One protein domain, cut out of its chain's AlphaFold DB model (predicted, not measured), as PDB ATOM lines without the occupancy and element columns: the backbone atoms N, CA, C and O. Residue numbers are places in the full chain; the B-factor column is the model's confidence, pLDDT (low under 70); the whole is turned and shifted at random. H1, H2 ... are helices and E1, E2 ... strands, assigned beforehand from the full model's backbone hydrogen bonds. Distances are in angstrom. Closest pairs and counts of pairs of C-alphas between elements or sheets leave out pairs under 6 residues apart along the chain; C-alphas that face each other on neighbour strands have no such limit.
ATOM      1  N   THR A   3     -16.423  35.972 -25.932       94.56
ATOM      2  CA  THR A   3     -16.200  36.348 -24.526       94.56
ATOM      3  C   THR A   3     -15.166  37.467 -24.424       94.56
ATOM      4  O   THR A   3     -14.171  37.456 -25.146       94.56
ATOM      5  N   LEU A   4     -15.404  38.425 -23.529       94.88
ATOM      6  CA  LEU A   4     -14.480  39.518 -23.205       94.88
ATOM      7  C   LEU A   4     -13.996  39.445 -21.749       94.88
ATOM      8  O   LEU A   4     -13.387  40.389 -21.252       94.88
ATOM      9  N   HIS A   5     -14.273  38.333 -21.058       95.75
ATOM     10  CA  HIS A   5     -13.989  38.177 -19.633       95.75
ATOM     11  C   HIS A   5     -12.494  38.294 -19.298       95.75
ATOM     12  O   HIS A   5     -12.142  38.754 -18.218       95.75
ATOM     13  N   PHE A   6     -11.615  37.887 -20.210       94.88
ATOM     14  CA  PHE A   6     -10.169  37.907 -19.999       94.88
ATOM     15  C   PHE A   6      -9.537  39.213 -20.491       94.88
ATOM     16  O   PHE A   6     -10.116  39.934 -21.305       94.88
ATOM     17  N   TYR A   7      -8.319  39.495 -20.021       96.50
ATOM     18  CA  TYR A   7      -7.502  40.585 -20.553       96.50
ATOM     19  C   TYR A   7      -7.255  40.374 -22.051       96.50
ATOM     20  O   TYR A   7      -6.831  39.298 -22.480       96.50
ATOM     21  N   GLY A   8      -7.544  41.401 -22.851       93.56
ATOM     22  CA  GLY A   8      -7.339  41.350 -24.294       93.56
ATOM     23  C   GLY A   8      -5.857  41.254 -24.661       93.56
ATOM     24  O   GLY A   8      -4.995  41.814 -23.988       93.56
ATOM     25  N   SER A   9      -5.541  40.588 -25.770       94.06
ATOM     26  CA  SER A   9      -4.155  40.485 -26.253       94.06
ATOM     27  C   SER A   9      -3.597  41.813 -26.779       94.06
ATOM     28  O   SER A   9      -2.386  41.998 -26.792       94.06
ATOM     29  N   PHE A  10      -4.458  42.742 -27.203       93.81
ATOM     30  CA  PHE A  10      -4.053  44.039 -27.747       93.81
ATOM     31  C   PHE A  10      -4.004  45.113 -26.657       93.81
ATOM     32  O   PHE A  10      -4.902  45.177 -25.818       93.81
ATOM     33  N   TRP A  11      -2.984  45.976 -26.695       94.12
ATOM     34  CA  TRP A  11      -2.861  47.148 -25.817       94.12
ATOM     35  C   TRP A  11      -4.142  48.012 -25.857       94.12
ATOM     36  O   TRP A  11      -4.660  48.242 -26.951       94.12
ATOM     37  N   PRO A  12      -4.674  48.503 -24.717       95.81
ATOM     38  CA  PRO A  12      -4.120  48.477 -23.356       95.81
ATOM     39  C   PRO A  12      -4.511  47.238 -22.528       95.81
ATOM     40  O   PRO A  12      -4.598  47.309 -21.306       95.81
ATOM     41  N   HIS A  13      -4.775  46.103 -23.177       94.44
ATOM     42  CA  HIS A  13      -5.166  44.836 -22.553       94.44
ATOM     43  C   HIS A  13      -6.480  44.889 -21.768       94.44
ATOM     44  O   HIS A  13      -6.714  44.045 -20.916       94.44
ATOM     45  N   SER A  14      -7.371  45.839 -22.053       94.38
ATOM     46  CA  SER A  14      -8.630  46.006 -21.315       94.38
ATOM     47  C   SER A  14      -9.421  44.698 -21.190       94.38
ATOM     48  O   SER A  14      -9.615  43.995 -22.185       94.38
ATOM     49  N   ALA A  15      -9.919  44.414 -19.988       94.44
ATOM     50  CA  ALA A  15     -10.847  43.319 -19.737       94.44
ATOM     51  C   ALA A  15     -12.294  43.834 -19.708       94.44
ATOM     52  O   ALA A  15     -12.583  44.908 -19.178       94.44
ATOM     53  N   GLY A  16     -13.213  43.043 -20.255       93.56
ATOM     54  CA  GLY A  16     -14.653  43.196 -20.087       93.56
ATOM     55  C   GLY A  16     -15.170  42.074 -19.200       93.56
ATOM     56  O   GLY A  16     -15.824  41.161 -19.701       93.56
ATOM     57  N   PHE A  17     -14.832  42.098 -17.905       94.06
ATOM     58  CA  PHE A  17     -15.189  41.018 -16.982       94.06
ATOM     59  C   PHE A  17     -16.672  40.661 -17.091       94.06
ATOM     60  O   PHE A  17     -17.540  41.525 -17.006       94.06
ATOM     61  N   ASN A  18     -16.928  39.368 -17.303       94.69
ATOM     62  CA  ASN A  18     -18.262  38.774 -17.446       94.69
ATOM     63  C   ASN A  18     -19.077  39.237 -18.677       94.69
ATOM     64  O   ASN A  18     -20.239  38.856 -18.815       94.69
ATOM     65  N   LYS A  19     -18.468  39.995 -19.599       97.00
ATOM     66  CA  LYS A  19     -19.113  40.427 -20.843       97.00
ATOM     67  C   LYS A  19     -19.074  39.355 -21.921       97.00
ATOM     68  O   LYS A  19     -18.024  38.767 -22.206       97.00
ATOM     69  N   LEU A  20     -20.216  39.160 -22.572       96.88
ATOM     70  CA  LEU A  20     -20.409  38.204 -23.654       96.88
ATOM     71  C   LEU A  20     -21.174  38.851 -24.812       96.88
ATOM     72  O   LEU A  20     -22.312  39.281 -24.662       96.88
ATOM     73  N   ASN A  21     -20.581  38.840 -26.002       96.94
ATOM     74  CA  ASN A  21     -21.265  39.245 -27.225       96.94
ATOM     75  C   ASN A  21     -21.887  38.028 -27.914       96.94
ATOM     76  O   ASN A  21     -21.214  37.025 -28.189       96.94
ATOM     77  N   VAL A  22     -23.168  38.134 -28.251       97.12
ATOM     78  CA  VAL A  22     -23.957  37.077 -28.889       97.12
ATOM     79  C   VAL A  22     -24.573  37.618 -30.179       97.12
ATOM     80  O   VAL A  22     -25.129  38.713 -30.200       97.12
ATOM     81  N   GLU A  23     -24.454  36.872 -31.278       96.88
ATOM     82  CA  GLU A  23     -25.021  37.296 -32.565       96.88
ATOM     83  C   GLU A  23     -26.553  37.284 -32.519       96.88
ATOM     84  O   GLU A  23     -27.164  36.423 -31.889       96.88
ATOM     85  N   SER A  24     -27.178  38.224 -33.229       96.62
ATOM     86  CA  SER A  24     -28.635  38.413 -33.241       96.62
ATOM     87  C   SER A  24     -29.442  37.184 -33.679       96.62
ATOM     88  O   SER A  24     -30.595  37.055 -33.283       96.62
ATOM     89  N   THR A  25     -28.836  36.266 -34.433       95.94
ATOM     90  CA  THR A  25     -29.456  35.006 -34.869       95.94
ATOM     91  C   THR A  25     -29.566  33.963 -33.762       95.94
ATOM     92  O   THR A  25     -30.285  32.980 -33.926       95.94
ATOM     93  N   ILE A  26     -28.878  34.149 -32.632       96.88
ATOM     94  CA  ILE A  26     -29.011  33.252 -31.487       96.88
ATOM     95  C   ILE A  26     -30.399  33.444 -30.849       96.88
ATOM     96  O   ILE A  26     -30.802  34.591 -30.593       96.88
ATOM     97  N   PRO A  27     -31.129  32.344 -30.565       97.81
ATOM     98  CA  PRO A  27     -32.480  32.402 -30.018       97.81
ATOM     99  C   PRO A  27     -32.589  33.221 -28.729       97.81
ATOM    100  O   PRO A  27     -31.723  33.155 -27.855       97.81
ATOM    101  N   ASP A  28     -33.704  33.938 -28.570       97.50
ATOM    102  CA  ASP A  28     -33.986  34.749 -27.375       97.50
ATOM    103  C   ASP A  28     -33.982  33.946 -26.080       97.50
ATOM    104  O   ASP A  28     -33.557  34.460 -25.047       97.50
ATOM    105  N   ILE A  29     -34.412  32.684 -26.130       98.12
ATOM    106  CA  ILE A  29     -34.391  31.800 -24.964       98.12
ATOM    107  C   ILE A  29     -32.966  31.602 -24.431       98.12
ATOM    108  O   ILE A  29     -32.754  31.686 -23.227       98.12
ATOM    109  N   VAL A  30     -31.979  31.439 -25.319       97.94
ATOM    110  CA  VAL A  30     -30.568  31.276 -24.942       97.94
ATOM    111  C   VAL A  30     -30.012  32.588 -24.400       97.94
ATOM    112  O   VAL A  30     -29.341  32.596 -23.374       97.94
ATOM    113  N   PHE A  31     -30.320  33.713 -25.052       97.69
ATOM    114  CA  PHE A  31     -29.886  35.033 -24.591       97.69
ATOM    115  C   PHE A  31     -30.389  35.337 -23.171       97.69
ATOM    116  O   PHE A  31     -29.605  35.738 -22.313       97.69
ATOM    117  N   LYS A  32     -31.678  35.087 -22.904       97.94
ATOM    118  CA  LYS A  32     -32.285  35.283 -21.581       97.94
ATOM    119  C   LYS A  32     -31.738  34.310 -20.541       97.94
ATOM    120  O   LYS A  32     -31.478  34.729 -19.419       97.94
ATOM    121  N   ASP A  33     -31.527  33.043 -20.898       98.25
ATOM    122  CA  ASP A  33     -30.927  32.054 -19.991       98.25
ATOM    123  C   ASP A  33     -29.519  32.476 -19.547       98.25
ATOM    124  O   ASP A  33     -29.196  32.430 -18.361       98.25
ATOM    125  N   LEU A  34     -28.707  32.997 -20.469       97.69
ATOM    126  CA  LEU A  34     -27.384  33.529 -20.141       97.69
ATOM    127  C   LEU A  34     -27.466  34.741 -19.197       97.69
ATOM    128  O   LEU A  34     -26.708  34.809 -18.229       97.69
ATOM    129  N   GLN A  35     -28.402  35.665 -19.428       97.31
ATOM    130  CA  GLN A  35     -28.631  36.790 -18.514       97.31
ATOM    131  C   GLN A  35     -29.065  36.319 -17.117       97.31
ATOM    132  O   GLN A  35     -28.538  36.805 -16.120       97.31
ATOM    133  N   MET A  36     -29.977  35.343 -17.026       98.12
ATOM    134  CA  MET A  36     -30.440  34.784 -15.745       98.12
ATOM    135  C   MET A  36     -29.321  34.093 -14.962       98.12
ATOM    136  O   MET A  36     -29.309  34.138 -13.735       98.12
ATOM    137  N   ARG A  37     -28.348  33.496 -15.657       97.50
ATOM    138  CA  ARG A  37     -27.135  32.921 -15.050       97.50
ATOM    139  C   ARG A  37     -26.102  33.977 -14.639       97.50
ATOM    140  O   ARG A  37     -25.046  33.622 -14.124       97.50
ATOM    141  N   GLY A  38     -26.404  35.257 -14.848       97.19
ATOM    142  CA  GLY A  38     -25.597  36.386 -14.401       97.19
ATOM    143  C   GLY A  38     -24.592  36.903 -15.426       97.19
ATOM    144  O   GLY A  38     -23.751  37.711 -15.051       97.19
ATOM    145  N   HIS A  39     -24.635  36.474 -16.691       97.56
ATOM    146  CA  HIS A  39     -23.745  37.012 -17.726       97.56
ATOM    147  C   HIS A  39     -24.151  38.437 -18.147       97.56
ATOM    148  O   HIS A  39     -25.337  38.718 -18.337       97.56
ATOM    149  N   ASP A  40     -23.171  39.320 -18.374       97.81
ATOM    150  CA  ASP A  40     -23.393  40.626 -19.016       97.81
ATOM    151  C   ASP A  40     -23.422  40.429 -20.540       97.81
ATOM    152  O   ASP A  40     -22.397  40.466 -21.229       97.81
ATOM    153  N   VAL A  41     -24.602  40.090 -21.066       97.50
ATOM    154  CA  VAL A  41     -24.770  39.689 -22.468       97.50
ATOM    155  C   VAL A  41     -25.224  40.857 -23.338       97.50
ATOM    156  O   VAL A  41     -26.259  41.471 -23.088       97.50
ATOM    157  N   SER A  42     -24.504  41.095 -24.434       97.25
ATOM    158  CA  SER A  42     -24.857  42.070 -25.471       97.25
ATOM    159  C   SER A  42     -25.213  41.376 -26.787       97.25
ATOM    160  O   SER A  42     -24.493  40.488 -27.252       97.25
ATOM    161  N   ARG A  43     -26.317  41.795 -27.422       97.31
ATOM    162  CA  ARG A  43     -26.655  41.372 -28.791       97.31
ATOM    163  C   ARG A  43     -25.875  42.203 -29.802       97.31
ATOM    164  O   ARG A  43     -25.900  43.427 -29.755       97.31
ATOM    165  N   VAL A  44     -25.242  41.529 -30.755       96.94
ATOM    166  CA  VAL A  44     -24.556  42.154 -31.892       96.94
ATOM    167  C   VAL A  44     -25.194  41.718 -33.208       96.94
ATOM    168  O   VAL A  44     -25.898  40.706 -33.266       96.94
ATOM    169  N   ARG A  45     -24.971  42.481 -34.283       96.25
ATOM    170  CA  ARG A  45     -25.511  42.160 -35.612       96.25
ATOM    171  C   ARG A  45     -25.029  40.777 -36.066       96.25
ATOM    172  O   ARG A  45     -23.938  40.331 -35.716       96.25
ATOM    173  N   GLN A  46     -25.850  40.078 -36.846       95.56
ATOM    174  CA  GLN A  46     -25.428  38.842 -37.500       95.56
ATOM    175  C   GLN A  46     -24.119  39.070 -38.269       95.56
ATOM    176  O   GLN A  46     -23.967  40.094 -38.938       95.56
ATOM    177  N   PHE A  47     -23.184  38.126 -38.148       93.69
ATOM    178  CA  PHE A  47     -21.906  38.136 -38.851       93.69
ATOM    179  C   PHE A  47     -20.967  39.306 -38.510       93.69
ATOM    180  O   PHE A  47     -20.006  39.550 -39.229       93.69
ATOM    181  N   SER A  48     -21.196  40.027 -37.406       93.50
ATOM    182  CA  SER A  48     -20.355  41.177 -37.035       93.50
ATOM    183  C   SER A  48     -19.198  40.847 -36.095       93.50
ATOM    184  O   SER A  48     -18.350  41.706 -35.856       93.50
ATOM    185  N   ILE A  49     -19.167  39.650 -35.503       93.50
ATOM    186  CA  ILE A  49     -18.050  39.242 -34.645       93.50
ATOM    187  C   ILE A  49     -16.832  38.997 -35.531       93.50
ATOM    188  O   ILE A  49     -16.920  38.274 -36.522       93.50
ATOM    189  N   SER A  50     -15.687  39.572 -35.157       88.56
ATOM    190  CA  SER A  50     -14.443  39.388 -35.903       88.56
ATOM    191  C   SER A  50     -13.928  37.955 -35.753       88.56
ATOM    192  O   SER A  50     -13.201  37.635 -34.816       88.56
TER     193      SER A  50
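AT A GLANCE: This is residues 3 to 50 of the 80 residues of an uncharacterized protein of Acidobacteria bacterium (UniProt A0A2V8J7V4). This domain has little regular structure: a flat piece with a long loop, residues 3 to 18, towards one end, two parallel strands side by side, E1 and E2, in the middle, and helix H1 towards the other end. E1, H1 and E2, in chain order, form a strand-helix-strand unit, two parallel neighbour strands with a helix between, with a right-handed crossover. The class is mixed, with 19 of the 48 printed residues in named elements. It is only just loose, close to compact, with a radius of gyration of the C-alphas of 11.8 A and spans of 35 by 25 by 9 A.

HOW THE PARTS SIT: E1, residues 19 to 23, and E2, residues 40 to 44, are parallel neighbours at 29 degrees; N 20 and O 40 are within hydrogen-bond range at 2.9 A. The closest C-alphas of H1, residues 28 to 36, and E2 are those of Gln 35 and Val 41, 6.2 A apart. In H1 every O i to N i+4 pair is within hydrogen-bond range.

IN THESE COORDINATES: E1 begins at C-alpha 19 (-19.113, 40.427, -20.843) and spans 13.5 A, H1 12.2 A, and E2 13.0 A, ending at C-alpha 44 (-24.556, 42.154, -31.892).

THE WHOLE: The two farthest C-alphas, of Trp 11 and Ile 29, are 35.1 A apart. The printed part has no cut, both links are tight, and no printed residue is under 70 in pLDDT.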